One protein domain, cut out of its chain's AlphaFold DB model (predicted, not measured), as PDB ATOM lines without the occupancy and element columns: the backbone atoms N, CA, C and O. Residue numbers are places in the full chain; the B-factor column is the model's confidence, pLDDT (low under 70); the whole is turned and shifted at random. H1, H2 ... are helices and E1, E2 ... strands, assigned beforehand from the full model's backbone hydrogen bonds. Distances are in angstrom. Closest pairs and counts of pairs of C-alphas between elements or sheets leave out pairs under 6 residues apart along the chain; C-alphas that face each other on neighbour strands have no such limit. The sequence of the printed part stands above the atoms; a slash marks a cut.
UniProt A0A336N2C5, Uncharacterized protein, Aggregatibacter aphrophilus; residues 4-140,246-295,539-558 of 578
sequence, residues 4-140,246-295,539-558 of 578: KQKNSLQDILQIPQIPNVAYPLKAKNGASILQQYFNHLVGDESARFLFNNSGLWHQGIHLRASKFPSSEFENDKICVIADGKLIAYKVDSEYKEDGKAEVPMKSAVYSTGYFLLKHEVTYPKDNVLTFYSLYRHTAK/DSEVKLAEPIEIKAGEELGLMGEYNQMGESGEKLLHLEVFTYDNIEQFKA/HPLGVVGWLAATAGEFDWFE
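AT A GLANCE: This is residues 4 to 140, 246 to 295 and 539 to 558 of the 578 residues of an uncharacterized protein of Aggregatibacter aphrophilus (UniProt A0A336N2C5). A wall of six antiparallel strands, strongly twisted, has the short helix H4 and a small strand pair, E2 and E7, over one face. H1 sticks out at one end of the long axis, near the free tail of residues 552 to 558; the link of residues 91 to 113 reaches the other end. The printed part has 207 residues, with helices and strands in the order H1 H2 E1 E2 E3 E4 E5 E6 E7 E8 H3 H4; under half of the residues are in these named elements, and the class is mixed. The sheet's order is E1 E8 E5 E4 E3 E6. The whole is compact, with a radius of gyration of the C-alphas of 19.3 A, yet elongated, spanning 77 by 39 by 31 A.

HOW THE PARTS SIT: H1, residues 4 to 12, is not on the six-stranded sheet. H2, residues 33 to 41, only grazes it with residues 37 to 41. E1, residues 61 to 64, is an edge strand; its neighbour is E8, residues 279 to 286, with N 63 and O 280 within hydrogen-bond range at 2.8 A. E2, residues 77 to 79, and E7, residues 262 to 265, form a separate antiparallel sheet, with N 78 and O 264 at 2.8 A. E3, residues 84 to 90, E4, residues 114 to 122, and E5, residues 128 to 136, make a meander, each strand the antiparallel neighbour of the one before; N 116 and O 88 are 2.9 A apart, N 119 and O 131 2.8 A. E8 is also beside E5, with N 132 and O 285 at 2.8 A. E6, residues 249 to 257, the other edge strand, bends by 91 degrees at residue 252; N 86 and O 255 of E3 and E6 are 2.9 A apart. H3, residues 290 to 295, is on the sheet, over E5; the closest C-alphas are those of Leu 129 and Phe 293, 6.7 A. H4, residues 540 to 547, is on it at a height of 8.8 A, only just over E8, with 4 of its C-alphas falling on E8 and 2 on E5. In the four helices every O i to N i+4 pair is within hydrogen-bond range.

IN THESE COORDINATES: H1 begins at C-alpha 4, (39.113, 9.563, -25.862). E4 measures 26.5 A, E5 25.9 A and E8 23.3 A from first to last C-alpha. H4 ends at C-alpha 547, (33.865, -17.405, -39.885).

THE WHOLE: The C-alphas of Lys 4 and Val 103, the two farthest apart, are 77.2 A apart. Residues 141 to 245 and 296 to 538 are not printed, with C-alpha gaps of 9.5 A and 20.3 A. The link E3 to E4 is long, 23 residues. pLDDT is under 70 at residues 4 to 14, 30 to 32, 99 to 106 and 549 to 558.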
ATOM      1  N   LYS A   4      38.369  10.823 -25.704       37.69
ATOM      2  CA  LYS A   4      39.113   9.563 -25.862       37.69
ATOM      3  C   LYS A   4      38.257   8.316 -25.617       37.69
ATOM      4  O   LYS A   4      38.393   7.352 -26.356       37.69
ATOM      5  N   GLN A   5      37.365   8.337 -24.622       34.88
ATOM      6  CA  GLN A   5      36.447   7.223 -24.346       34.88
ATOM      7  C   GLN A   5      35.320   7.121 -25.381       34.88
ATOM      8  O   GLN A   5      34.832   6.028 -25.642       34.88
ATOM      9  N   LYS A   6      34.888   8.244 -25.973       36.75
ATOM     10  CA  LYS A   6      33.925   8.234 -27.087       36.75
ATOM     11  C   LYS A   6      34.555   7.685 -28.367       36.75
ATOM     12  O   LYS A   6      33.917   6.861 -29.009       36.75
ATOM     13  N   ASN A   7      35.794   8.073 -28.674       43.59
ATOM     14  CA  ASN A   7      36.532   7.551 -29.824       43.59
ATOM     15  C   ASN A   7      36.850   6.060 -29.647       43.59
ATOM     16  O   ASN A   7      36.512   5.282 -30.524       43.59
ATOM     17  N   SER A   8      37.326   5.620 -28.474       46.91
ATOM     18  CA  SER A   8      37.601   4.192 -28.236       46.91
ATOM     19  C   SER A   8      36.347   3.310 -28.323       46.91
ATOM     20  O   SER A   8      36.417   2.180 -28.788       46.91
ATOM     21  N   LEU A   9      35.180   3.811 -27.895       40.28
ATOM     22  CA  LEU A   9      33.902   3.115 -28.086       40.28
ATOM     23  C   LEU A   9      33.466   3.122 -29.556       40.28
ATOM     24  O   LEU A   9      32.964   2.109 -30.026       40.28
ATOM     25  N   GLN A  10      33.659   4.226 -30.284       47.34
ATOM     26  CA  GLN A  10      33.380   4.304 -31.722       47.34
ATOM     27  C   GLN A  10      34.306   3.411 -32.562       47.34
ATOM     28  O   GLN A  10      33.841   2.877 -33.565       47.34
ATOM     29  N   ASP A  11      35.545   3.189 -32.121       48.19
ATOM     30  CA  ASP A  11      36.532   2.324 -32.775       48.19
ATOM     31  C   ASP A  11      36.245   0.827 -32.518       48.19
ATOM     32  O   ASP A  11      36.258   0.031 -33.456       48.19
ATOM     33  N   ILE A  12      35.854   0.439 -31.291       48.28
ATOM     34  CA  ILE A  12      35.372  -0.930 -30.964       48.28
ATOM     35  C   ILE A  12      34.092  -1.279 -31.747       48.28
ATOM     36  O   ILE A  12      33.826  -2.438 -32.061       48.28
ATOM     37  N   LEU A  13      33.293  -0.269 -32.089       47.75
ATOM     38  CA  LEU A  13      32.040  -0.395 -32.833       47.75
ATOM     39  C   LEU A  13      32.227  -0.578 -34.355       47.75
ATOM     40  O   LEU A  13      31.223  -0.592 -35.067       47.75
ATOM     41  N   GLN A  14      33.462  -0.682 -34.866       58.84
ATOM     42  CA  GLN A  14      33.764  -0.750 -36.308       58.84
ATOM     43  C   GLN A  14      34.636  -1.952 -36.727       58.84
ATOM     44  O   GLN A  14      35.005  -2.054 -37.895       58.84
ATOM     45  N   ILE A  15      34.932  -2.876 -35.808       74.44
ATOM     46  CA  ILE A  15      35.602  -4.159 -36.085       74.44
ATOM     47  C   ILE A  15      34.526  -5.215 -36.406       74.44
ATOM     48  O   ILE A  15      33.460  -5.174 -35.781       74.44
ATOM     49  N   PRO A  16      34.757  -6.154 -37.351       84.19
ATOM     50  CA  PRO A  16      33.853  -7.281 -37.575       84.19
ATOM     51  C   PRO A  16      33.503  -8.008 -36.271       84.19
ATOM     52  O   PRO A  16      34.387  -8.501 -35.573       84.19
ATOM     53  N   GLN A  17      32.214  -8.093 -35.947       89.25
ATOM     54  CA  GLN A  17      31.733  -8.903 -34.829       89.25
ATOM     55  C   GLN A  17      31.347 -10.269 -35.375       89.25
ATOM     56  O   GLN A  17      30.294 -10.434 -35.992       89.25
ATOM     57  N   ILE A  18      32.252 -11.222 -35.196       90.25
ATOM     58  CA  ILE A  18      32.146 -12.578 -35.730       90.25
ATOM     59  C   ILE A  18      32.061 -13.526 -34.536       90.25
ATOM     60  O   ILE A  18      32.867 -13.383 -33.610       90.25
ATOM     61  N   PRO A  19      31.097 -14.460 -34.509       93.56
ATOM     62  CA  PRO A  19      31.040 -15.455 -33.455       93.56
ATOM     63  C   PRO A  19      32.290 -16.334 -33.533       93.56
ATOM     64  O   PRO A  19      32.760 -16.653 -34.626       93.56
ATOM     65  N   ASN A  20      32.818 -16.763 -32.382       94.06
ATOM     66  CA  ASN A  20      33.795 -17.853 -32.398       94.06
ATOM     67  C   ASN A  20      33.158 -19.068 -33.067       94.06
ATOM     68  O   ASN A  20      31.943 -19.241 -32.978       94.06
ATOM     69  N   VAL A  21      33.970 -19.906 -33.706       93.44
ATOM     70  CA  VAL A  21      33.493 -21.109 -34.389       93.44
ATOM     71  C   VAL A  21      34.286 -22.341 -33.999       93.44
ATOM     72  O   VAL A  21      35.439 -22.259 -33.576       93.44
ATOM     73  N   ALA A  22      33.645 -23.492 -34.142       93.12
ATOM     74  CA  ALA A  22      34.221 -24.800 -33.903       93.12
ATOM     75  C   ALA A  22      33.604 -25.819 -34.862       93.12
ATOM     76  O   ALA A  22      32.548 -25.600 -35.454       93.12
ATOM     77  N   TYR A  23      34.270 -26.958 -35.007       93.19
ATOM     78  CA  TYR A  23      33.735 -28.057 -35.795       93.19
ATOM     79  C   TYR A  23      32.689 -28.856 -35.001       93.19
ATOM     80  O   TYR A  23      32.797 -28.960 -33.777       93.19
ATOM     81  N   PRO A  24      31.681 -29.435 -35.680       94.50
ATOM     82  CA  PRO A  24      30.534 -30.074 -35.032       94.50
ATOM     83  C   PRO A  24      30.867 -31.360 -34.268       94.50
ATOM     84  O   PRO A  24      30.086 -31.756 -33.415       94.50
ATOM     85  N   LEU A  25      32.014 -31.987 -34.545       94.19
ATOM     86  CA  LEU A  25      32.612 -33.085 -33.779       94.19
ATOM     87  C   LEU A  25      34.008 -32.677 -33.316       94.19
ATOM     88  O   LEU A  25      34.835 -32.146 -34.069       94.19
ATOM     89  N   LYS A  26      34.324 -32.957 -32.061       90.31
ATOM     90  CA  LYS A  26      35.625 -32.580 -31.527       90.31
ATOM     91  C   LYS A  26      36.705 -33.550 -32.006       90.31
ATOM     92  O   LYS A  26      36.689 -34.727 -31.650       90.31
ATOM     93  N   ALA A  27      37.651 -33.045 -32.794       87.31
ATOM     94  CA  ALA A  27      38.852 -33.787 -33.159       87.31
ATOM     95  C   ALA A  27      39.769 -33.944 -31.934       87.31
ATOM     96  O   ALA A  27      39.929 -33.016 -31.136       87.31
ATOM     97  N   LYS A  28      40.384 -35.117 -31.779       83.62
ATOM     98  CA  LYS A  28      41.294 -35.427 -30.670       83.62
ATOM     99  C   LYS A  28      42.708 -34.903 -30.910       83.62
ATOM    100  O   LYS A  28      43.373 -34.588 -29.934       83.62
ATOM    101  N   ASN A  29      43.148 -34.796 -32.169       71.50
ATOM    102  CA  ASN A  29      44.465 -34.290 -32.578       71.50
ATOM    103  C   ASN A  29      44.431 -33.725 -34.017       71.50
ATOM    104  O   ASN A  29      43.650 -34.193 -34.842       71.50
ATOM    105  N   GLY A  30      45.354 -32.812 -34.348       56.94
ATOM    106  CA  GLY A  30      45.813 -32.586 -35.729       56.94
ATOM    107  C   GLY A  30      45.714 -31.150 -36.262       56.94
ATOM    108  O   GLY A  30      44.793 -30.406 -35.940       56.94
ATOM    109  N   ALA A  31      46.680 -30.783 -37.111       57.56
ATOM    110  CA  ALA A  31      46.595 -29.616 -37.989       57.56
ATOM    111  C   ALA A  31      45.574 -29.866 -39.122       57.56
ATOM    112  O   ALA A  31      45.249 -31.017 -39.424       57.56
ATOM    113  N   SER A  32      45.077 -28.792 -39.748       65.94
ATOM    114  CA  SER A  32      44.158 -28.837 -40.902       65.94
ATOM    115  C   SER A  32      42.879 -29.653 -40.650       65.94
ATOM    116  O   SER A  32      42.519 -30.534 -41.435       65.94
ATOM    117  N   ILE A  33      42.182 -29.368 -39.543       77.62
ATOM    118  CA  ILE A  33      40.964 -30.085 -39.122       77.62
ATOM    119  C   ILE A  33      39.918 -30.102 -40.244       77.62
ATOM    120  O   ILE A  33      39.330 -31.151 -40.499       77.62
ATOM    121  N   LEU A  34      39.744 -28.994 -40.977       82.56
ATOM    122  CA  LEU A  34      38.808 -28.925 -42.102       82.56
ATOM    123  C   LEU A  34      39.060 -30.037 -43.127       82.56
ATOM    124  O   LEU A  34      38.128 -30.672 -43.610       82.56
ATOM    125  N   GLN A  35      40.331 -30.293 -43.448       80.62
ATOM    126  CA  GLN A  35      40.713 -31.325 -44.405       80.62
ATOM    127  C   GLN A  35      40.382 -32.728 -43.894       80.62
ATOM    128  O   GLN A  35      39.923 -33.556 -44.675       80.62
ATOM    129  N   GLN A  36      40.581 -32.992 -42.599       83.56
ATOM    130  CA  GLN A  36      40.233 -34.285 -42.001       83.56
ATOM    131  C   GLN A  36      38.735 -34.567 -42.131       83.56
ATOM    132  O   GLN A  36      38.354 -35.676 -42.491       83.56
ATOM    133  N   TYR A  37      37.893 -33.552 -41.920       89.19
ATOM    134  CA  TYR A  37      36.457 -33.670 -42.159       89.19
ATOM    135  C   TYR A  37      36.150 -34.064 -43.598       89.19
ATOM    136  O   TYR A  37      35.494 -35.075 -43.811       89.19
ATOM    137  N   PHE A  38      36.654 -33.318 -44.584       86.75
ATOM    138  CA  PHE A  38      36.413 -33.656 -45.988       86.75
ATOM    139  C   PHE A  38      36.908 -35.060 -46.338       86.75
ATOM    140  O   PHE A  38      36.198 -35.790 -47.017       86.75
ATOM    141  N   ASN A  39      38.058 -35.492 -45.817       85.69
ATOM    142  CA  ASN A  39      38.555 -36.849 -46.046       85.69
ATOM    143  C   ASN A  39      37.586 -37.933 -45.535       85.69
ATOM    144  O   ASN A  39      37.457 -38.967 -46.184       85.69
ATOM    145  N   HIS A  40      36.901 -37.696 -44.412       87.88
ATOM    146  CA  HIS A  40      35.907 -38.624 -43.854       87.88
ATOM    147  C   HIS A  40      34.536 -38.534 -44.538       87.88
ATOM    148  O   HIS A  40      33.810 -39.528 -44.580       87.88
ATOM    149  N   LEU A  41      34.188 -37.377 -45.111       87.56
ATOM    150  CA  LEU A  41      32.974 -37.211 -45.923       87.56
ATOM    151  C   LEU A  41      33.118 -37.812 -47.327       87.56
ATOM    152  O   LEU A  41      32.119 -38.189 -47.942       87.56
ATOM    153  N   VAL A  42      34.338 -37.901 -47.863       83.25
ATOM    154  CA  VAL A  42      34.596 -38.509 -49.174       83.25
ATOM    155  C   VAL A  42      34.101 -39.957 -49.194       83.25
ATOM    156  O   VAL A  42      34.506 -40.803 -48.396       83.25
ATOM    157  N   GLY A  43      33.205 -40.247 -50.139       76.06
ATOM    158  CA  GLY A  43      32.622 -41.578 -50.314       76.06
ATOM    159  C   GLY A  43      31.618 -42.008 -49.240       76.06
ATOM    160  O   GLY A  43      31.178 -43.160 -49.265       76.06
ATOM    161  N   ASP A  44      31.218 -41.128 -48.318       84.44
ATOM    162  CA  ASP A  44      30.017 -41.350 -47.514       84.44
ATOM    163  C   ASP A  44      28.782 -40.905 -48.306       84.44
ATOM    164  O   ASP A  44      28.507 -39.718 -48.459       84.44
ATOM    165  N   GLU A  45      28.000 -41.871 -48.791       76.38
ATOM    166  CA  GLU A  45      26.782 -41.611 -49.566       76.38
ATOM    167  C   GLU A  45      25.716 -40.829 -48.781       76.38
ATOM    168  O   GLU A  45      24.807 -40.264 -49.394       76.38
ATOM    169  N   SER A  46      25.826 -40.776 -47.447       76.31
ATOM    170  CA  SER A  46      24.958 -39.957 -46.606       76.31
ATOM    171  C   SER A  46      25.456 -38.529 -46.400       76.31
ATOM    172  O   SER A  46      24.616 -37.668 -46.168       76.31
ATOM    173  N   ALA A  47      26.742 -38.220 -46.578       80.94
ATOM    174  CA  ALA A  47      27.349 -36.900 -46.333       80.94
ATOM    175  C   ALA A  47      26.972 -35.807 -47.360       80.94
ATOM    176  O   ALA A  47      27.728 -34.871 -47.616       80.94
ATOM    177  N   ARG A  48      25.809 -35.943 -47.993       78.81
ATOM    178  CA  ARG A  48      25.332 -35.101 -49.084       78.81
ATOM    179  C   ARG A  48      25.031 -33.686 -48.601       78.81
ATOM    180  O   ARG A  48      24.607 -33.528 -47.470       78.81
ATOM    181  N   PHE A  49      25.214 -32.716 -49.491       88.19
ATOM    182  CA  PHE A  49      24.706 -31.346 -49.414       88.19
ATOM    183  C   PHE A  49      24.044 -31.034 -50.765       88.19
ATOM    184  O   PHE A  49      24.523 -31.512 -51.795       88.19
ATOM    185  N   LEU A  50      22.966 -30.246 -50.763       86.19
ATOM    186  CA  LEU A  50      22.060 -29.899 -51.875       86.19
ATOM    187  C   LEU A  50      21.023 -30.970 -52.247       86.19
ATOM    188  O   LEU A  50      19.875 -30.623 -52.522       86.19
ATOM    189  N   PHE A  51      21.366 -32.258 -52.247       82.00
ATOM    190  CA  PHE A  51      20.436 -33.308 -52.688       82.00
ATOM    191  C   PHE A  51      20.771 -34.691 -52.131       82.00
ATOM    192  O   PHE A  51      21.923 -34.991 -51.851       82.00
ATOM    193  N   ASN A  52      19.785 -35.582 -52.039       78.88
ATOM    194  CA  ASN A  52      20.005 -36.980 -51.651       78.88
ATOM    195  C   ASN A  52      20.066 -37.943 -52.859       78.88
ATOM    196  O   ASN A  52      19.906 -37.542 -54.011       78.88
ATOM    197  N   ASN A  53      20.268 -39.243 -52.598       72.75
ATOM    198  CA  ASN A  53      20.354 -40.293 -53.631       72.75
ATOM    199  C   ASN A  53      19.096 -40.422 -54.513       72.75
ATOM    200  O   ASN A  53      19.154 -41.031 -55.577       72.75
ATOM    201  N   SER A  54      17.961 -39.879 -54.075       73.50
ATOM    202  CA  SER A  54      16.695 -39.890 -54.814       73.50
ATOM    203  C   SER A  54      16.452 -38.597 -55.599       73.50
ATOM    204  O   SER A  54      15.380 -38.439 -56.178       73.50
ATOM    205  N   GLY A  55      17.413 -37.665 -55.613       77.75
ATOM    206  CA  GLY A  55      17.270 -36.362 -56.266       77.75
ATOM    207  C   GLY A  55      16.313 -35.411 -55.541       77.75
ATOM    208  O   GLY A  55      15.842 -34.445 -56.139       77.75
ATOM    209  N   LEU A  56      15.992 -35.676 -54.271       84.38
ATOM    210  CA  LEU A  56      15.272 -34.725 -53.417       84.38
ATOM    211  C   LEU A  56      16.243 -33.689 -52.862       84.38
ATOM    212  O   LEU A  56      17.398 -34.032 -52.603       84.38
ATOM    213  N   TRP A  57      15.756 -32.472 -52.613       85.62
ATOM    214  CA  TRP A  57      16.510 -31.449 -51.884       85.62
ATOM    215  C   TRP A  57      16.996 -31.972 -50.534       85.62
ATOM    216  O   TRP A  57      16.257 -32.647 -49.820       85.62
ATOM    217  N   HIS A  58      18.234 -31.630 -50.192       88.31
ATOM    218  CA  HIS A  58      18.861 -31.965 -48.916       88.31
ATOM    219  C   HIS A  58      19.769 -30.802 -48.513       88.31
ATOM    220  O   HIS A  58      20.630 -30.395 -49.284       88.31
ATOM    221  N   GLN A  59      19.505 -30.169 -47.374       87.56
ATOM    222  CA  GLN A  59      19.943 -28.779 -47.123       87.56
ATOM    223  C   GLN A  59      21.119 -28.693 -46.148       87.56
ATOM    224  O   GLN A  59      21.713 -27.629 -45.980       87.56
ATOM    225  N   GLY A  60      21.446 -29.812 -45.508       91.56
ATOM    226  CA  GLY A  60      22.545 -29.942 -44.569       91.56
ATOM    227  C   GLY A  60      23.564 -30.969 -45.026       91.56
ATOM    228  O   GLY A  60      23.639 -31.288 -46.203       91.56
ATOM    229  N   ILE A  61      24.354 -31.470 -44.082       93.25
ATOM    230  CA  ILE A  61      25.246 -32.621 -44.263       93.25
ATOM    231  C   ILE A  61      24.963 -33.663 -43.194       93.25
ATOM    232  O   ILE A  61      24.609 -33.309 -42.066       93.25
ATOM    233  N   HIS A  62      25.180 -34.937 -43.522       93.38
ATOM    234  CA  HIS A  62      25.248 -35.984 -42.509       93.38
ATOM    235  C   HIS A  62      26.688 -36.216 -42.048       93.38
ATOM    236  O   HIS A  62      27.594 -36.371 -42.863       93.38
ATOM    237  N   LEU A  63      26.882 -36.289 -40.732       93.81
ATOM    238  CA  LEU A  63      28.112 -36.747 -40.097       93.81
ATOM    239  C   LEU A  63      27.820 -38.080 -39.421       93.81
ATOM    240  O   LEU A  63      27.232 -38.122 -38.339       93.81
ATOM    241  N   ARG A  64      28.189 -39.170 -40.089       92.25
ATOM    242  CA  ARG A  64      27.953 -40.533 -39.619       92.25
ATOM    243  C   ARG A  64      29.032 -40.961 -38.629       92.25
ATOM    244  O   ARG A  64      30.217 -40.929 -38.961       92.25
ATOM    245  N   ALA A  65      28.647 -41.435 -37.448       92.50
ATOM    246  CA  ALA A  65      29.591 -41.825 -36.402       92.50
ATOM    247  C   ALA A  65      30.580 -42.908 -36.873       92.50
ATOM    248  O   ALA A  65      31.758 -42.854 -36.524       92.50
ATOM    249  N   SER A  66      30.148 -43.855 -37.717       91.81
ATOM    250  CA  SER A  66      31.030 -44.891 -38.276       91.81
ATOM    251  C   SER A  66      32.069 -44.381 -39.287       91.81
ATOM    252  O   SER A  66      33.053 -45.076 -39.541       91.81
ATOM    253  N   LYS A  67      31.897 -43.170 -39.835       92.12
ATOM    254  CA  LYS A  67      32.869 -42.513 -40.730       92.12
ATOM    255  C   LYS A  67      33.859 -41.622 -39.995       92.12
ATOM    256  O   LYS A  67      34.926 -41.362 -40.524       92.12
ATOM    257  N   PHE A  68      33.543 -41.211 -38.773       92.00
ATOM    258  CA  PHE A  68      34.434 -40.441 -37.912       92.00
ATOM    259  C   PHE A  68      34.926 -41.357 -36.787       92.00
ATOM    260  O   PHE A  68      34.229 -41.511 -35.792       92.00
ATOM    261  N   PRO A  69      36.082 -42.030 -36.902       90.50
ATOM    262  CA  PRO A  69      36.478 -43.042 -35.929       90.50
ATOM    263  C   PRO A  69      36.743 -42.428 -34.549       90.50
ATOM    264  O   PRO A  69      37.362 -41.370 -34.426       90.50
ATOM    265  N   SER A  70      36.346 -43.132 -33.484       90.88
ATOM    266  CA  SER A  70      36.496 -42.651 -32.101       90.88
ATOM    267  C   SER A  70      37.957 -42.498 -31.646       90.88
ATOM    268  O   SER A  70      38.235 -41.873 -30.619       90.88
ATOM    269  N   SER A  71      38.918 -43.046 -32.397       90.44
ATOM    270  CA  SER A  71      40.354 -42.789 -32.226       90.44
ATOM    271  C   SER A  71      40.752 -41.361 -32.612       90.44
ATOM    272  O   SER A  71      41.712 -40.833 -32.057       90.44
ATOM    273  N   GLU A  72      40.012 -40.735 -33.526       89.19
ATOM    274  CA  GLU A  72      40.299 -39.407 -34.079       89.19
ATOM    275  C   GLU A  72      39.289 -38.354 -33.615       89.19
ATOM    276  O   GLU A  72      39.669 -37.202 -33.426       89.19
ATOM    277  N   PHE A  73      38.036 -38.741 -33.366       92.00
ATOM    278  CA  PHE A  73      36.951 -37.831 -33.002       92.00
ATOM    279  C   PHE A  73      36.230 -38.277 -31.725       92.00
ATOM    280  O   PHE A  73      36.160 -39.459 -31.395       92.00
ATOM    281  N   GLU A  74      35.666 -37.323 -30.987       91.50
ATOM    282  CA  GLU A  74      34.525 -37.582 -30.100       91.50
ATOM    283  C   GLU A  74      33.276 -37.717 -30.994       91.50
ATOM    284  O   GLU A  74      32.573 -36.746 -31.250       91.50
ATOM    285  N   ASN A  75      33.091 -38.902 -31.583       89.56
ATOM    286  CA  ASN A  75      32.232 -39.124 -32.753       89.56
ATOM    287  C   ASN A  75      30.743 -39.351 -32.454       89.56
ATOM    288  O   ASN A  75      29.947 -39.464 -33.381       89.56
ATOM    289  N   ASP A  76      30.371 -39.420 -31.183       89.56
ATOM    290  CA  ASP A  76      28.997 -39.504 -30.694       89.56
ATOM    291  C   ASP A  76      28.474 -38.161 -30.170       89.56
ATOM    292  O   ASP A  76      27.263 -37.981 -30.052       89.56
ATOM    293  N   LYS A  77      29.367 -37.213 -29.870       93.69
ATOM    294  CA  LYS A  77      29.040 -35.922 -29.264       93.69
ATOM    295  C   LYS A  77      28.901 -34.822 -30.298       93.69
ATOM    296  O   LYS A  77      29.774 -34.606 -31.132       93.69
ATOM    297  N   ILE A  78      27.815 -34.076 -30.169       96.62
ATOM    298  CA  ILE A  78      27.504 -32.919 -30.994       96.62
ATOM    299  C   ILE A  78      28.066 -31.673 -30.309       96.62
ATOM    300  O   ILE A  78      27.704 -31.357 -29.173       96.62
ATOM    301  N   CYS A  79      28.911 -30.941 -31.027       96.06
ATOM    302  CA  CYS A  79      29.446 -29.650 -30.625       96.06
ATOM    303  C   CYS A  79      28.771 -28.500 -31.377       96.06
ATOM    304  O   CYS A  79      28.413 -28.590 -32.556       96.06
ATOM    305  N   VAL A  80      28.648 -27.378 -30.684       96.81
ATOM    306  CA  VAL A  80      28.136 -26.124 -31.239       96.81
ATOM    307  C   VAL A  80      29.130 -25.552 -32.243       96.81
ATOM    308  O   VAL A  80      30.318 -25.458 -31.942       96.81
ATOM    309  N   ILE A  81      28.662 -25.132 -33.419       96.94
ATOM    310  CA  ILE A  81      29.552 -24.693 -34.500       96.94
ATOM    311  C   ILE A  81      29.934 -23.221 -34.405       96.94
ATOM    312  O   ILE A  81      30.945 -22.822 -34.973       96.94
ATOM    313  N   ALA A  82      29.125 -22.413 -33.719       97.19
ATOM    314  CA  ALA A  82      29.335 -20.982 -33.586       97.19
ATOM    315  C   ALA A  82      28.759 -20.463 -32.265       97.19
ATOM    316  O   ALA A  82      27.712 -20.939 -31.825       97.19
ATOM    317  N   ASP A  83      29.400 -19.458 -31.663       97.94
ATOM    318  CA  ASP A  83      28.807 -18.703 -30.555       97.94
ATOM    319  C   ASP A  83      27.395 -18.242 -30.946       97.94
ATOM    320  O   ASP A  83      27.146 -17.808 -32.078       97.94
ATOM    321  N   GLY A  84      26.451 -18.345 -30.021       97.38
ATOM    322  CA  GLY A  84      25.068 -17.993 -30.304       97.38
ATOM    323  C   GLY A  84      24.148 -18.313 -29.146       97.38
ATOM    324  O   GLY A  84      24.558 -18.301 -27.984       97.38
ATOM    325  N   LYS A  85      22.887 -18.594 -29.476       97.94
ATOM    326  CA  LYS A  85      21.856 -18.902 -28.487       97.94
ATOM    327  C   LYS A  85      21.056 -20.125 -28.893       97.94
ATOM    328  O   LYS A  85      20.532 -20.160 -30.005       97.94
ATOM    329  N   LEU A  86      20.894 -21.085 -27.985       98.31
ATOM    330  CA  LEU A  86      19.864 -22.112 -28.137       98.31
ATOM    331  C   LEU A  86      18.499 -21.440 -27.964       98.31
ATOM    332  O   LEU A  86      18.264 -20.778 -26.952       98.31
ATOM    333  N   ILE A  87      17.610 -21.605 -28.944       98.38
ATOM    334  CA  ILE A  87      16.271 -20.987 -28.942       98.38
ATOM    335  C   ILE A  87      15.139 -22.015 -28.889       98.38
ATOM    336  O   ILE A  87      14.051 -21.709 -28.396       98.38
ATOM    337  N   ALA A  88      15.388 -23.237 -29.362       98.50
ATOM    338  CA  ALA A  88      14.428 -24.327 -29.288       98.50
ATOM    339  C   ALA A  88      15.099 -25.697 -29.348       98.50
ATOM    340  O   ALA A  88      16.229 -25.833 -29.821       98.50
ATOM    341  N   TYR A  89      14.374 -26.711 -28.890       98.50
ATOM    342  CA  TYR A  89      14.791 -28.101 -28.983       98.50
ATOM    343  C   TYR A  89      13.587 -29.044 -29.101       98.50
ATOM    344  O   TYR A  89      12.451 -28.670 -28.810       98.50
ATOM    345  N   LYS A  90      13.855 -30.287 -29.486       98.44
ATOM    346  CA  LYS A  90      12.963 -31.439 -29.338       98.44
ATOM    347  C   LYS A  90      13.821 -32.639 -28.955       98.44
ATOM    348  O   LYS A  90      14.835 -32.887 -29.598       98.44
ATOM    349  N   VAL A  91      13.421 -33.374 -27.926       98.25
ATOM    350  CA  VAL A  91      14.083 -34.616 -27.507       98.25
ATOM    351  C   VAL A  91      13.071 -35.741 -27.624       98.25
ATOM    352  O   VAL A  91      11.933 -35.585 -27.192       98.25
ATOM    353  N   ASP A  92      13.469 -36.861 -28.211       98.12
ATOM    354  CA  ASP A  92      12.612 -38.042 -28.282       98.12
ATOM    355  C   ASP A  92      12.681 -38.811 -26.955       98.12
ATOM    356  O   ASP A  92      13.769 -38.980 -26.395       98.12
ATOM    357  N   SER A  93      11.546 -39.297 -26.447       96.88
ATOM    358  CA  SER A  93      11.574 -40.330 -25.399       96.88
ATOM    359  C   SER A  93      12.025 -41.663 -25.992       96.88
ATOM    360  O   SER A  93      12.897 -42.333 -25.451       96.88
ATOM    361  N   GLU A  94      11.489 -41.983 -27.168       96.06
ATOM    362  CA  GLU A  94      11.810 -43.147 -27.977       96.06
ATOM    363  C   GLU A  94      11.879 -42.763 -29.453       96.06
ATOM    364  O   GLU A  94      11.124 -41.911 -29.935       96.06
ATOM    365  N   TYR A  95      12.771 -43.421 -30.193       95.31
ATOM    366  CA  TYR A  95      12.876 -43.207 -31.631       95.31
ATOM    367  C   TYR A  95      11.606 -43.660 -32.360       95.31
ATOM    368  O   TYR A  95      10.862 -44.535 -31.913       95.31
ATOM    369  N   LYS A  96      11.353 -43.058 -33.523       93.75
ATOM    370  CA  LYS A  96      10.277 -43.482 -34.418       93.75
ATOM    371  C   LYS A  96      10.734 -44.659 -35.273       93.75
ATOM    372  O   LYS A  96      11.917 -44.830 -35.549       93.75
ATOM    373  N   GLU A  97       9.756 -45.424 -35.744       89.62
ATOM    374  CA  GLU A  97       9.960 -46.551 -36.651       89.62
ATOM    375  C   GLU A  97       9.043 -46.439 -37.878       89.62
ATOM    376  O   GLU A  97       7.950 -45.862 -37.807       89.62
ATOM    377  N   ASP A  98       9.459 -47.022 -39.004       75.50
ATOM    378  CA  ASP A  98       8.691 -47.062 -40.262       75.50
ATOM    379  C   ASP A  98       7.563 -48.124 -40.277       75.50
ATOM    380  O   ASP A  98       6.959 -48.377 -41.317       75.50
ATOM    381  N   GLY A  99       7.219 -48.710 -39.123       68.50
ATOM    382  CA  GLY A  99       6.201 -49.762 -38.977       68.50
ATOM    383  C   GLY A  99       6.794 -51.177 -38.972       68.50
ATOM    384  O   GLY A  99       8.011 -51.345 -38.960       68.50
ATOM    385  N   LYS A 100       5.952 -52.223 -38.939       58.91
ATOM    386  CA  LYS A 100       6.425 -53.621 -38.878       58.91
ATOM    387  C   LYS A 100       7.093 -54.020 -40.199       58.91
ATOM    388  O   LYS A 100       6.429 -54.057 -41.227       58.91
ATOM    389  N   ALA A 101       8.380 -54.351 -40.151       60.81
ATOM    390  CA  ALA A 101       9.087 -54.988 -41.257       60.81
ATOM    391  C   ALA A 101       8.826 -56.509 -41.264       60.81
ATOM    392  O   ALA A 101       8.651 -57.117 -40.204       60.81
ATOM    393  N   GLU A 102       8.785 -57.130 -42.447       58.66
ATOM    394  CA  GLU A 102       8.724 -58.592 -42.562       58.66
ATOM    395  C   GLU A 102      10.045 -59.207 -42.087       58.66
ATOM    396  O   GLU A 102      11.121 -58.835 -42.551       58.66
ATOM    397  N   VAL A 103       9.976 -60.164 -41.160       52.25
ATOM    398  CA  VAL A 103      11.156 -60.890 -40.663       52.25
ATOM    399  C   VAL A 103      11.853 -61.583 -41.848       52.25
ATOM    400  O   VAL A 103      11.176 -62.287 -42.597       52.25
ATOM    401  N   PRO A 104      13.184 -61.437 -42.033       58.12
ATOM    402  CA  PRO A 104      14.182 -60.967 -41.066       58.12
ATOM    403  C   PRO A 104      14.546 -59.472 -41.152       58.12
ATOM    404  O   PRO A 104      15.493 -59.057 -40.484       58.12
ATOM    405  N   MET A 105      13.857 -58.659 -41.959       59.88
ATOM    406  CA  MET A 105      14.158 -57.228 -42.065       59.88
ATOM    407  C   MET A 105      13.792 -56.499 -40.768       59.88
ATOM    408  O   MET A 105      12.751 -56.747 -40.161       59.88
ATOM    409  N   LYS A 106      14.665 -55.585 -40.342       66.00
ATOM    410  CA  LYS A 106      14.392 -54.663 -39.234       66.00
ATOM    411  C   LYS A 106      13.706 -53.405 -39.762       66.00
ATOM    412  O   LYS A 106      14.029 -52.948 -40.859       66.00
ATOM    413  N   SER A 107      12.792 -52.851 -38.964       75.12
ATOM    414  CA  SER A 107      12.211 -51.538 -39.246       75.12
ATOM    415  C   SER A 107      13.288 -50.460 -39.196       75.12
ATOM    416  O   SER A 107      14.210 -50.540 -38.383       75.12
ATOM    417  N   ALA A 108      13.164 -49.453 -40.057       82.75
ATOM    418  CA  ALA A 108      14.029 -48.286 -40.022       82.75
ATOM    419  C   ALA A 108      13.732 -47.465 -38.759       82.75
ATOM    420  O   ALA A 108      12.620 -46.956 -38.611       82.75
ATOM    421  N   VAL A 109      14.726 -47.320 -37.885       90.88
ATOM    422  CA  VAL A 109      14.656 -46.485 -36.676       90.88
ATOM    423  C   VAL A 109      15.185 -45.088 -36.987       90.88
ATOM    424  O   VAL A 109      16.223 -44.955 -37.643       90.88
ATOM    425  N   TYR A 110      14.493 -44.047 -36.525       93.81
ATOM    426  CA  TYR A 110      14.924 -42.665 -36.710       93.81
ATOM    427  C   TYR A 110      14.529 -41.720 -35.582       93.81
ATOM    428  O   TYR A 110      13.409 -41.727 -35.072       93.81
ATOM    429  N   SER A 111      15.462 -40.828 -35.280       96.69
ATOM    430  CA  SER A 111      15.269 -39.678 -34.417       96.69
ATOM    431  C   SER A 111      14.545 -38.541 -35.137       96.69
ATOM    432  O   SER A 111      14.847 -38.193 -36.288       96.69
ATOM    433  N   THR A 112      13.608 -37.935 -34.414       97.50
ATOM    434  CA  THR A 112      12.968 -36.657 -34.734       97.50
ATOM    435  C   THR A 112      13.480 -35.514 -33.854       97.50
ATOM    436  O   THR A 112      13.054 -34.371 -34.034       97.50
ATOM    437  N   GLY A 113      14.388 -35.812 -32.921       98.19
ATOM    438  CA  GLY A 113      15.001 -34.844 -32.025       98.19
ATOM    439  C   GLY A 113      15.891 -33.833 -32.748       98.19
ATOM    440  O   GLY A 113      16.527 -34.140 -33.770       98.19
ATOM    441  N   TYR A 114      15.914 -32.609 -32.219       98.56
ATOM    442  CA  TYR A 114      16.743 -31.531 -32.732       98.56
ATOM    443  C   TYR A 114      17.111 -30.476 -31.686       98.56
ATOM    444  O   TYR A 114      16.403 -30.272 -30.700       98.56
ATOM    445  N   PHE A 115      18.170 -29.722 -31.974       98.69
ATOM    446  CA  PHE A 115      18.482 -28.440 -31.340       98.69
ATOM    447  C   PHE A 115      18.545 -27.343 -32.404       98.69
ATOM    448  O   PHE A 115      19.114 -27.547 -33.477       98.69
ATOM    449  N   LEU A 116      17.967 -26.182 -32.105       98.81
ATOM    450  CA  LEU A 116      17.949 -25.020 -32.990       98.81
ATOM    451  C   LEU A 116      18.654 -23.845 -32.320       98.81
ATOM    452  O   LEU A 116      18.205 -23.346 -31.280       98.81
ATOM    453  N   LEU A 117      19.736 -23.389 -32.943       98.81
ATOM    454  CA  LEU A 117      20.527 -22.262 -32.474       98.81
ATOM    455  C   LEU A 117      20.404 -21.080 -33.434       98.81
ATOM    456  O   LEU A 117      20.260 -21.250 -34.645       98.81
ATOM    457  N   LYS A 118      20.487 -19.874 -32.873       98.69
ATOM    458  CA  LYS A 118      20.557 -18.604 -33.596       98.69
ATOM    459  C   LYS A 118      21.900 -17.935 -33.337       98.69
ATOM    460  O   LYS A 118      22.375 -17.891 -32.202       98.69
ATOM    461  N   HIS A 119      22.466 -17.376 -34.392       98.31
ATOM    462  CA  HIS A 119      23.769 -16.734 -34.413       98.31
ATOM    463  C   HIS A 119      23.673 -15.390 -35.130       98.31
ATOM    464  O   HIS A 119      22.769 -15.157 -35.937       98.31
ATOM    465  N   GLU A 120      24.631 -14.514 -34.857       97.00
ATOM    466  CA  GLU A 120      24.707 -13.202 -35.487       97.00
ATOM    467  C   GLU A 120      26.143 -12.898 -35.890       97.00
ATOM    468  O   GLU A 120      27.090 -13.145 -35.145       97.00
ATOM    469  N   VAL A 121      26.284 -12.333 -37.082       94.94
ATOM    470  CA  VAL A 121      27.520 -11.758 -37.600       94.94
ATOM    471  C   VAL A 121      27.220 -10.309 -37.948       94.94
ATOM    472  O   VAL A 121      26.253 -10.041 -38.655       94.94
ATOM    473  N   THR A 122      28.030  -9.364 -37.483       93.56
ATOM    474  CA  THR A 122      27.786  -7.935 -37.734       93.56
ATOM    475  C   THR A 122      29.000  -7.272 -38.356       93.56
ATOM    476  O   THR A 122      30.063  -7.214 -37.732       93.56
ATOM    477  N   TYR A 123      28.839  -6.743 -39.572       90.75
ATOM    478  CA  TYR A 123      29.839  -5.889 -40.212       90.75
ATOM    479  C   TYR A 123      29.338  -5.208 -41.505       90.75
ATOM    480  O   TYR A 123      28.952  -5.904 -42.449       90.75
ATOM    481  N   PRO A 124      29.430  -3.869 -41.631       89.19
ATOM    482  CA  PRO A 124      29.706  -2.904 -40.557       89.19
ATOM    483  C   PRO A 124      28.602  -2.931 -39.479       89.19
ATOM    484  O   PRO A 124      27.688  -3.746 -39.542       89.19
ATOM    485  N   LYS A 125      28.679  -2.067 -38.460       84.69
ATOM    486  CA  LYS A 125      27.782  -2.063 -37.283       84.69
ATOM    487  C   LYS A 125      26.276  -2.190 -37.588       84.69
ATOM    488  O   LYS A 125      25.538  -2.755 -36.789       84.69
ATOM    489  N   ASP A 126      25.810  -1.608 -38.687       88.75
ATOM    490  CA  ASP A 126      24.406  -1.565 -39.118       88.75
ATOM    491  C   ASP A 126      24.041  -2.661 -40.138       88.75
ATOM    492  O   ASP A 126      22.960  -2.645 -40.730       88.75
ATOM    493  N   ASN A 127      24.944  -3.612 -40.357       95.00
ATOM    494  CA  ASN A 127      24.779  -4.734 -41.264       95.00
ATOM    495  C   ASN A 127      24.930  -6.029 -40.466       95.00
ATOM    496  O   ASN A 127      26.037  -6.535 -40.290       95.00
ATOM    497  N   VAL A 128      23.807  -6.520 -39.946       96.31
ATOM    498  CA  VAL A 128      23.712  -7.770 -39.187       96.31
ATOM    499  C   VAL A 128      23.222  -8.867 -40.126       96.31
ATOM    500  O   VAL A 128      22.248  -8.663 -40.848       96.31
ATOM    501  N   LEU A 129      23.903 -10.006 -40.113       97.81
ATOM    502  CA  LEU A 129      23.459 -11.261 -40.697       97.81
ATOM    503  C   LEU A 129      23.071 -12.197 -39.556       97.81
ATOM    504  O   LEU A 129      23.934 -12.686 -38.821       97.81
ATOM    505  N   THR A 130      21.779 -12.456 -39.413       98.31
ATOM    506  CA  THR A 130      21.261 -13.499 -38.534       98.31
ATOM    507  C   THR A 130      21.246 -14.817 -39.291       98.31
ATOM    508  O   THR A 130      20.659 -14.928 -40.366       98.31
ATOM    509  N   PHE A 131      21.852 -15.851 -38.724       98.56
ATOM    510  CA  PHE A 131      21.794 -17.198 -39.283       98.56
ATOM    511  C   PHE A 131      21.488 -18.220 -38.193       98.56
ATOM    512  O   PHE A 131      21.610 -17.946 -37.000       98.56
ATOM    513  N   TYR A 132      21.061 -19.401 -38.611       98.81
ATOM    514  CA  TYR A 132      20.631 -20.480 -37.741       98.81
ATOM    515  C   TYR A 132      21.460 -21.720 -38.031       98.81
ATOM    516  O   TYR A 132      21.859 -21.948 -39.174       98.81
ATOM    517  N   SER A 133      21.686 -22.522 -36.996       98.75
ATOM    518  CA  SER A 133      22.142 -23.896 -37.152       98.75
ATOM    519  C   SER A 133      21.107 -24.848 -36.562       98.75
ATOM    520  O   SER A 133      20.586 -24.632 -35.463       98.75
ATOM    521  N   LEU A 134      20.760 -25.873 -37.336       98.69
ATOM    522  CA  LEU A 134      19.771 -26.880 -36.970       98.69
ATOM    523  C   LEU A 134      20.479 -28.237 -36.895       98.69
ATOM    524  O   LEU A 134      20.994 -28.741 -37.891       98.69
ATOM    525  N   TYR A 135      20.526 -28.791 -35.686       98.50
ATOM    526  CA  TYR A 135      21.156 -30.070 -35.365       98.50
ATOM    527  C   TYR A 135      20.069 -31.114 -35.232       98.50
ATOM    528  O   TYR A 135      19.251 -31.023 -34.324       98.50
ATOM    529  N   ARG A 136      20.043 -32.087 -36.128       97.38
ATOM    530  CA  ARG A 136      18.945 -33.038 -36.304       97.38
ATOM    531  C   ARG A 136      19.419 -34.463 -36.085       97.38
ATOM    532  O   ARG A 136      20.605 -34.765 -36.206       97.38
ATOM    533  N   HIS A 137      18.451 -35.330 -35.811       95.88
ATOM    534  CA  HIS A 137      18.677 -36.730 -35.471       95.88
ATOM    535  C   HIS A 137      19.493 -36.867 -34.180       95.88
ATOM    536  O   HIS A 137      20.468 -37.608 -34.105       95.88
ATOM    537  N   THR A 138      19.117 -36.103 -33.152       97.81
ATOM    538  CA  THR A 138      19.770 -36.142 -31.835       97.81
ATOM    539  C   THR A 138      19.338 -37.376 -31.047       97.81
ATOM    540  O   THR A 138      18.269 -37.937 -31.294       97.81
ATOM    541  N   ALA A 139      20.138 -37.794 -30.072       97.50
ATOM    542  CA  ALA A 139      19.832 -38.976 -29.281       97.50
ATOM    543  C   ALA A 139      18.541 -38.817 -28.466       97.50
ATOM    544  O   ALA A 139      18.181 -37.701 -28.070       97.50
ATOM    545  N   LYS A 140      17.862 -39.941 -28.214       96.56
ATOM    546  CA  LYS A 140      16.718 -40.003 -27.298       96.56
ATOM    547  C   LYS A 140      17.166 -39.816 -25.848       96.56
ATOM    548  O   LYS A 140      18.339 -39.989 -25.528       96.56
ATOM    549  N   ASP A 246       9.208 -35.556 -26.633       97.38
ATOM    550  CA  ASP A 246       8.194 -35.732 -27.683       97.38
ATOM    551  C   ASP A 246       7.415 -34.465 -28.068       97.38
ATOM    552  O   ASP A 246       6.354 -34.523 -28.694       97.38
ATOM    553  N   SER A 247       7.956 -33.296 -27.729       96.88
ATOM    554  CA  SER A 247       7.359 -31.992 -27.992       96.88
ATOM    555  C   SER A 247       8.409 -31.001 -28.483       96.88
ATOM    556  O   SER A 247       9.575 -31.050 -28.099       96.88
ATOM    557  N   GLU A 248       7.992 -30.108 -29.378       98.12
ATOM    558  CA  GLU A 248       8.822 -28.990 -29.819       98.12
ATOM    559  C   GLU A 248       8.792 -27.902 -28.747       98.12
ATOM    560  O   GLU A 248       7.749 -27.298 -28.477       98.12
ATOM    561  N   VAL A 249       9.936 -27.654 -28.121       98.00
ATOM    562  CA  VAL A 249      10.066 -26.730 -27.000       98.00
ATOM    563  C   VAL A 249      10.706 -25.441 -27.477       98.00
ATOM    564  O   VAL A 249      11.886 -25.398 -27.819       98.00
ATOM    565  N   LYS A 250       9.935 -24.354 -27.429       97.31
ATOM    566  CA  LYS A 250      10.478 -22.995 -27.470       97.31
ATOM    567  C   LYS A 250      10.988 -22.616 -26.090       97.31
ATOM    568  O   LYS A 250      10.236 -22.656 -25.116       97.31
ATOM    569  N   LEU A 251      12.238 -22.174 -26.020       94.88
ATOM    570  CA  LEU A 251      12.792 -21.654 -24.780       94.88
ATOM    571  C   LEU A 251      12.195 -20.277 -24.474       94.88
ATOM    572  O   LEU A 251      12.110 -19.409 -25.345       94.88
ATOM    573  N   ALA A 252      11.754 -20.087 -23.228       89.50
ATOM    574  CA  ALA A 252      11.229 -18.803 -22.765       89.50
ATOM    575  C   ALA A 252      12.321 -17.722 -22.769       89.50
ATOM    576  O   ALA A 252      12.078 -16.596 -23.199       89.50
ATOM    577  N   GLU A 253      13.528 -18.100 -22.345       90.12
ATOM    578  CA  GLU A 253      14.744 -17.303 -22.451       90.12
ATOM    579  C   GLU A 253      15.791 -18.118 -23.228       90.12
ATOM    580  O   GLU A 253      16.054 -19.264 -22.853       90.12
ATOM    581  N   PRO A 254      16.367 -17.577 -24.319       94.12
ATOM    582  CA  PRO A 254      17.442 -18.249 -25.041       94.12
ATOM    583  C   PRO A 254      18.665 -18.499 -24.152       94.12
ATOM    584  O   PRO A 254      19.026 -17.652 -23.334       94.12
ATOM    585  N   ILE A 255      19.337 -19.630 -24.354       94.25
ATOM    586  CA  ILE A 255      20.558 -19.975 -23.616       94.25
ATOM    587  C   ILE A 255      21.769 -19.542 -24.433       94.25
ATOM    588  O   ILE A 255      21.981 -20.068 -25.522       94.25
ATOM    589  N   GLU A 256      22.569 -18.619 -23.901       95.12
ATOM    590  CA  GLU A 256      23.874 -18.267 -24.474       95.12
ATOM    591  C   GLU A 256      24.797 -19.490 -24.473       95.12
ATOM    592  O   GLU A 256      24.932 -20.168 -23.453       95.12
ATOM    593  N   ILE A 257      25.441 -19.754 -25.605       94.81
ATOM    594  CA  ILE A 257      26.258 -20.949 -25.804       94.81
ATOM    595  C   ILE A 257      27.490 -20.623 -26.646       94.81
ATOM    596  O   ILE A 257      27.425 -19.809 -27.576       94.81
ATOM    597  N   LYS A 258      28.634 -21.223 -26.303       96.00
ATOM    598  CA  LYS A 258      29.898 -21.024 -27.016       96.00
ATOM    599  C   LYS A 258      30.184 -22.125 -28.022       96.00
ATOM    600  O   LYS A 258      29.810 -23.284 -27.839       96.00
ATOM    601  N   ALA A 259      30.884 -21.753 -29.086       95.38
ATOM    602  CA  ALA A 259      31.400 -22.707 -30.051       95.38
ATOM    603  C   ALA A 259      32.268 -23.771 -29.363       95.38
ATOM    604  O   ALA A 259      33.088 -23.470 -28.494       95.38
ATOM    605  N   GLY A 260      32.081 -25.027 -29.761       94.38
ATOM    606  CA  GLY A 260      32.780 -26.185 -29.208       94.38
ATOM    607  C   GLY A 260      32.162 -26.751 -27.928       94.38
ATOM    608  O   GLY A 260      32.582 -27.826 -27.496       94.38
ATOM    609  N   GLU A 261      31.164 -26.093 -27.329       94.12
ATOM    610  CA  GLU A 261      30.421 -26.678 -26.212       94.12
ATOM    611  C   GLU A 261      29.622 -27.912 -26.655       94.12
ATOM    612  O   GLU A 261      29.089 -27.964 -27.764       94.12
ATOM    613  N   GLU A 262      29.551 -28.914 -25.775       94.75
ATOM    614  CA  GLU A 262      28.760 -30.129 -25.989       94.75
ATOM    615  C   GLU A 262      27.266 -29.805 -25.862       94.75
ATOM    616  O   GLU A 262      26.792 -29.412 -24.789       94.75
ATOM    617  N   LEU A 263      26.547 -29.978 -26.969       95.69
ATOM    618  CA  LEU A 263      25.121 -29.696 -27.108       95.69
ATOM    619  C   LEU A 263      24.264 -30.930 -26.803       95.69
ATOM    620  O   LEU A 263      23.219 -30.827 -26.163       95.69
ATOM    621  N   GLY A 264      24.718 -32.099 -27.250       96.00
ATOM    622  CA  GLY A 264      24.012 -33.363 -27.090       96.00
ATOM    623  C   GLY A 264      24.750 -34.522 -27.753       96.00
ATOM    624  O   GLY A 264      25.924 -34.404 -28.103       96.00
ATOM    625  N   LEU A 265      24.052 -35.637 -27.939       97.19
ATOM    626  CA  LEU A 265      24.576 -36.844 -28.578       97.19
ATOM    627  C   LEU A 265      23.882 -37.097 -29.920       97.19
ATOM    628  O   LEU A 265      22.725 -36.714 -30.111       97.19
ATOM    629  N   MET A 266      24.571 -37.771 -30.838       97.06
ATOM    630  CA  MET A 266      23.976 -38.288 -32.070       97.06
ATOM    631  C   MET A 266      22.978 -39.401 -31.764       97.06
ATOM    632  O   MET A 266      23.276 -40.330 -31.008       97.06
ATOM    633  N   GLY A 267      21.814 -39.315 -32.392       96.69
ATOM    634  CA  GLY A 267      20.787 -40.341 -32.366       96.69
ATOM    635  C   GLY A 267      20.830 -41.230 -33.595       96.69
ATOM    636  O   GLY A 267      21.626 -41.036 -34.517       96.69
ATOM    637  N   GLU A 268      19.956 -42.228 -33.589       94.94
ATOM    638  CA  GLU A 268      19.827 -43.147 -34.709       94.94
ATOM    639  C   GLU A 268      19.045 -42.528 -35.866       94.94
ATOM    640  O   GLU A 268      18.012 -41.883 -35.677       94.94
ATOM    641  N   TYR A 269      19.517 -42.767 -37.087       91.75
ATOM    642  CA  TYR A 269      18.752 -42.514 -38.302       91.75
ATOM    643  C   TYR A 269      19.154 -43.532 -39.361       91.75
ATOM    644  O   TYR A 269      20.228 -43.458 -39.950       91.75
ATOM    645  N   ASN A 270      18.272 -44.496 -39.596       88.94
ATOM    646  CA  ASN A 270      18.558 -45.657 -40.424       88.94
ATOM    647  C   ASN A 270      17.588 -45.748 -41.607       88.94
ATOM    648  O   ASN A 270      16.465 -45.217 -41.571       88.94
ATOM    649  N   GLN A 271      18.023 -46.448 -42.653       80.06
ATOM    650  CA  GLN A 271      17.152 -46.934 -43.721       80.06
ATOM    651  C   GLN A 271      16.545 -48.296 -43.360       80.06
ATOM    652  O   GLN A 271      16.883 -48.920 -42.354       80.06
ATOM    653  N   MET A 272      15.611 -48.770 -44.186       75.56
ATOM    654  CA  MET A 272      15.003 -50.087 -43.995       75.56
ATOM    655  C   MET A 272      16.070 -51.188 -44.068       75.56
ATOM    656  O   MET A 272      16.841 -51.238 -45.023       75.56
ATOM    657  N   GLY A 273      16.095 -52.086 -43.080       73.25
ATOM    658  CA  GLY A 273      17.117 -53.134 -42.968       73.25
ATOM    659  C   GLY A 273      18.425 -52.697 -42.296       73.25
ATOM    660  O   GLY A 273      19.255 -53.557 -42.004       73.25
ATOM    661  N   GLU A 274      18.591 -51.410 -41.988       80.62
ATOM    662  CA  GLU A 274      19.705 -50.873 -41.201       80.62
ATOM    663  C   GLU A 274      19.272 -50.649 -39.740       80.62
ATOM    664  O   GLU A 274      18.094 -50.449 -39.443       80.62
ATOM    665  N   SER A 275      20.218 -50.707 -38.800       82.75
ATOM    666  CA  SER A 275      19.958 -50.420 -37.382       82.75
ATOM    667  C   SER A 275      21.248 -50.062 -36.657       82.75
ATOM    668  O   SER A 275      22.278 -50.677 -36.945       82.75
ATOM    669  N   GLY A 276      21.173 -49.191 -35.651       87.19
ATOM    670  CA  GLY A 276      22.291 -48.869 -34.768       87.19
ATOM    671  C   GLY A 276      23.273 -47.838 -35.322       87.19
ATOM    672  O   GLY A 276      24.218 -47.485 -34.617       87.19
ATOM    673  N   GLU A 277      23.085 -47.348 -36.552       91.38
ATOM    674  CA  GLU A 277      23.911 -46.259 -37.061       91.38
ATOM    675  C   GLU A 277      23.459 -44.931 -36.459       91.38
ATOM    676  O   GLU A 277      22.275 -44.581 -36.482       91.38
ATOM    677  N   LYS A 278      24.438 -44.169 -35.970       94.12
ATOM    678  CA  LYS A 278      24.238 -42.821 -35.452       94.12
ATOM    679  C   LYS A 278      24.764 -41.813 -36.452       94.12
ATOM    680  O   LYS A 278      25.880 -41.952 -36.954       94.12
ATOM    681  N   LEU A 279      23.981 -40.781 -36.728       92.81
ATOM    682  CA  LEU A 279      24.418 -39.701 -37.601       92.81
ATOM    683  C   LEU A 279      23.778 -38.382 -37.194       92.81
ATOM    684  O   LEU A 279      22.596 -38.327 -36.870       92.81
ATOM    685  N   LEU A 280      24.566 -37.315 -37.240       95.81
ATOM    686  CA  LEU A 280      24.076 -35.947 -37.112       95.81
ATOM    687  C   LEU A 280      23.693 -35.436 -38.497       95.81
ATOM    688  O   LEU A 280      24.533 -35.466 -39.391       95.81
ATOM    689  N   HIS A 281      22.489 -34.894 -38.658       96.88
ATOM    690  CA  HIS A 281      22.197 -33.997 -39.777       96.88
ATOM    691  C   HIS A 281      22.382 -32.556 -39.295       96.88
ATOM    692  O   HIS A 281      21.720 -32.123 -38.355       96.88
ATOM    693  N   LEU A 282      23.321 -31.828 -39.897       97.88
ATOM    694  CA  LEU A 282      23.591 -30.429 -39.581       97.88
ATOM    695  C   LEU A 282      23.238 -29.529 -40.760       97.88
ATOM    696  O   LEU A 282      23.779 -29.707 -41.847       97.88
ATOM    697  N   GLU A 283      22.414 -28.517 -40.516       97.81
ATOM    698  CA  GLU A 283      22.090 -27.457 -41.475       97.81
ATOM    699  C   GLU A 283      22.556 -26.099 -40.960       97.81
ATOM    700  O   GLU A 283      22.519 -25.837 -39.754       97.81
ATOM    701  N   VAL A 284      22.940 -25.213 -41.881       98.50
ATOM    702  CA  VAL A 284      23.214 -23.803 -41.586       98.50
ATOM    703  C   VAL A 284      22.522 -22.938 -42.625       98.50
ATOM    704  O   VAL A 284      22.719 -23.135 -43.823       98.50
ATOM    705  N   PHE A 285      21.707 -21.980 -42.189       98.56
ATOM    706  CA  PHE A 285      20.905 -21.170 -43.106       98.56
ATOM    707  C   PHE A 285      20.586 -19.780 -42.562       98.56
ATOM    708  O   PHE A 285      20.641 -19.525 -41.361       98.56
ATOM    709  N   THR A 286      20.219 -18.867 -43.455       98.56
ATOM    710  CA  THR A 286      19.742 -17.523 -43.107       98.56
ATOM    711  C   THR A 286      18.479 -17.174 -43.886       98.56
ATOM    712  O   THR A 286      18.327 -17.555 -45.047       98.56
ATOM    713  N   TYR A 287      17.572 -16.426 -43.260       98.19
ATOM    714  CA  TYR A 287      16.466 -15.774 -43.970       98.19
ATOM    715  C   TYR A 287      16.859 -14.397 -44.514       98.19
ATOM    716  O   TYR A 287      16.143 -13.840 -45.351       98.19
ATOM    717  N   ASP A 288      17.980 -13.848 -44.049       97.56
ATOM    718  CA  ASP A 288      18.474 -12.550 -44.477       97.56
ATOM    719  C   ASP A 288      19.048 -12.631 -45.892       97.56
ATOM    720  O   ASP A 288      19.494 -13.672 -46.376       97.56
ATOM    721  N   ASN A 289      19.058 -11.493 -46.581       96.75
ATOM    722  CA  ASN A 289      19.628 -11.412 -47.916       96.75
ATOM    723  C   ASN A 289      21.164 -11.390 -47.843       96.75
ATOM    724  O   ASN A 289      21.779 -10.332 -47.672       96.75
ATOM    725  N   ILE A 290      21.780 -12.560 -48.020       95.88
ATOM    726  CA  ILE A 290      23.238 -12.722 -47.967       95.88
ATOM    727  C   ILE A 290      23.982 -11.886 -49.021       95.88
ATOM    728  O   ILE A 290      25.054 -11.360 -48.733       95.88
ATOM    729  N   GLU A 291      23.413 -11.687 -50.213       96.00
ATOM    730  CA  GLU A 291      24.026 -10.853 -51.259       96.00
ATOM    731  C   GLU A 291      24.063  -9.378 -50.837       96.00
ATOM    732  O   GLU A 291      25.080  -8.697 -50.994       96.00
ATOM    733  N   GLN A 292      22.984  -8.890 -50.218       96.88
ATOM    734  CA  GLN A 292      22.940  -7.535 -49.669       96.88
ATOM    735  C   GLN A 292      23.940  -7.362 -48.520       96.88
ATOM    736  O   GLN A 292      24.628  -6.337 -48.461       96.88
ATOM    737  N   PHE A 293      24.039  -8.353 -47.628       97.00
ATOM    738  CA  PHE A 293      25.027  -8.350 -46.551       97.00
ATOM    739  C   PHE A 293      26.454  -8.297 -47.115       97.00
ATOM    740  O   PHE A 293      27.219  -7.407 -46.735       97.00
ATOM    741  N   LYS A 294      26.789  -9.185 -48.064       95.44
ATOM    742  CA  LYS A 294      28.098  -9.247 -48.739       95.44
ATOM    743  C   LYS A 294      28.460  -7.911 -49.378       95.44
ATOM    744  O   LYS A 294      29.557  -7.410 -49.148       95.44
ATOM    745  N   ALA A 295      27.546  -7.299 -50.130       95.25
ATOM    746  CA  ALA A 295      27.802  -6.030 -50.812       95.25
ATOM    747  C   ALA A 295      28.158  -4.899 -49.828       95.25
ATOM    748  O   ALA A 295      29.125  -4.162 -50.042       95.25
ATOM    749  N   HIS A 539      26.752 -24.703 -46.895       95.06
ATOM    750  CA  HIS A 539      27.493 -25.864 -46.429       95.06
ATOM    751  C   HIS A 539      28.014 -25.610 -44.997       95.06
ATOM    752  O   HIS A 539      28.805 -24.675 -44.805       95.06
ATOM    753  N   PRO A 540      27.675 -26.435 -43.986       95.69
ATOM    754  CA  PRO A 540      28.021 -26.152 -42.589       95.69
ATOM    755  C   PRO A 540      29.523 -25.997 -42.330       95.69
ATOM    756  O   PRO A 540      29.950 -25.040 -41.687       95.69
ATOM    757  N   LEU A 541      30.350 -26.885 -42.898       92.50
ATOM    758  CA  LEU A 541      31.813 -26.778 -42.784       92.50
ATOM    759  C   LEU A 541      32.380 -25.546 -43.501       92.50
ATOM    760  O   LEU A 541      33.414 -25.024 -43.093       92.50
ATOM    761  N   GLY A 542      31.694 -25.072 -44.548       92.31
ATOM    762  CA  GLY A 542      32.058 -23.841 -45.237       92.31
ATOM    763  C   GLY A 542      31.894 -22.653 -44.303       92.31
ATOM    764  O   GLY A 542      32.839 -21.898 -44.120       92.31
ATOM    765  N   VAL A 543      30.741 -22.531 -43.632       94.75
ATOM    766  CA  VAL A 543      30.480 -21.450 -42.661       94.75
ATOM    767  C   VAL A 543      31.499 -21.447 -41.525       94.75
ATOM    768  O   VAL A 543      32.023 -20.381 -41.202       94.75
ATOM    769  N   VAL A 544      31.833 -22.614 -40.964       93.88
ATOM    770  CA  VAL A 544      32.904 -22.721 -39.957       93.88
ATOM    771  C   VAL A 544      34.226 -22.195 -40.523       93.88
ATOM    772  O   VAL A 544      34.877 -21.387 -39.873       93.88
ATOM    773  N   GLY A 545      34.598 -22.570 -41.750       91.44
ATOM    774  CA  GLY A 545      35.790 -22.035 -42.412       91.44
ATOM    775  C   GLY A 545      35.741 -20.516 -42.621       91.44
ATOM    776  O   GLY A 545      36.685 -19.818 -42.263       91.44
ATOM    777  N   TRP A 546      34.647 -19.982 -43.172       92.06
ATOM    778  CA  TRP A 546      34.480 -18.554 -43.484       92.06
ATOM    779  C   TRP A 546      34.527 -17.661 -42.243       92.06
ATOM    780  O   TRP A 546      35.049 -16.544 -42.289       92.06
ATOM    781  N   LEU A 547      33.954 -18.141 -41.142       92.62
ATOM    782  CA  LEU A 547      33.865 -17.405 -39.885       92.62
ATOM    783  C   LEU A 547      35.010 -17.730 -38.924       92.62
ATOM    784  O   LEU A 547      35.116 -17.080 -37.885       92.62
ATOM    785  N   ALA A 548      35.887 -18.680 -39.263       88.75
ATOM    786  CA  ALA A 548      37.101 -18.935 -38.507       88.75
ATOM    787  C   ALA A 548      38.010 -17.710 -38.614       88.75
ATOM    788  O   ALA A 548      38.783 -17.523 -39.555       88.75
ATOM    789  N   ALA A 549      37.894 -16.837 -37.619       67.31
ATOM    790  CA  ALA A 549      38.913 -15.852 -37.368       67.31
ATOM    791  C   ALA A 549      40.221 -16.594 -37.098       67.31
ATOM    792  O   ALA A 549      40.241 -17.639 -36.441       67.31
ATOM    793  N   THR A 550      41.337 -16.022 -37.555       51.25
ATOM    794  CA  THR A 550      42.586 -16.318 -36.871       51.25
ATOM    795  C   THR A 550      42.293 -16.059 -35.400       51.25
ATOM    796  O   THR A 550      41.706 -15.026 -35.062       51.25
ATOM    797  N   ALA A 551      42.636 -17.002 -34.524       37.38
ATOM    798  CA  ALA A 551      42.854 -16.687 -33.124       37.38
ATOM    799  C   ALA A 551      44.024 -15.695 -33.102       37.38
ATOM    800  O   ALA A 551      45.160 -16.041 -32.796       37.38
ATOM    801  N   GLY A 552      43.776 -14.475 -33.585       33.75
ATOM    802  CA  GLY A 552      44.647 -13.350 -33.410       33.75
ATOM    803  C   GLY A 552      44.816 -13.300 -31.921       33.75
ATOM    804  O   GLY A 552      43.813 -13.336 -31.206       33.75
ATOM    805  N   GLU A 553      46.073 -13.347 -31.493       31.11
ATOM    806  CA  GLU A 553      46.486 -13.035 -30.140       31.11
ATOM    807  C   GLU A 553      45.542 -11.958 -29.627       31.11
ATOM    808  O   GLU A 553      45.603 -10.797 -30.041       31.11
ATOM    809  N   PHE A 554      44.570 -12.387 -28.824       34.66
ATOM    810  CA  PHE A 554      43.718 -11.479 -28.105       34.66
ATOM    811  C   PHE A 554      44.678 -10.964 -27.057       34.66
ATOM    812  O   PHE A 554      44.859 -11.593 -26.013       34.66
ATOM    813  N   ASP A 555      45.435  -9.932 -27.425       36.59
ATOM    814  CA  ASP A 555      46.396  -9.343 -26.530       36.59
ATOM    815  C   ASP A 555      45.566  -8.749 -25.404       36.59
ATOM    816  O   ASP A 555      44.927  -7.702 -25.542       36.59
ATOM    817  N   TRP A 556      45.471  -9.495 -24.307       35.59
ATOM    818  CA  TRP A 556      44.646  -9.119 -23.172       35.59
ATOM    819  C   TRP A 556      45.028  -7.705 -22.693       35.59
ATOM    820  O   TRP A 556      44.162  -6.984 -22.190       35.59
ATOM    821  N   PHE A 557      46.283  -7.284 -22.940       38.09
ATOM    822  CA  PHE A 557      46.820  -5.960 -22.646       38.09
ATOM    823  C   PHE A 557      46.100  -4.807 -23.369       38.09
ATOM    824  O   PHE A 557      46.093  -3.688 -22.851       38.09
ATOM    825  N   GLU A 558      45.440  -5.051 -24.503       36.66
ATOM    826  CA  GLU A 558      44.770  -4.020 -25.315       36.66
ATOM    827  C   GLU A 558      43.296  -3.797 -24.929       36.66
ATOM    828  O   GLU A 558      42.663  -2.844 -25.388       36.66
TER     829      GLU A 558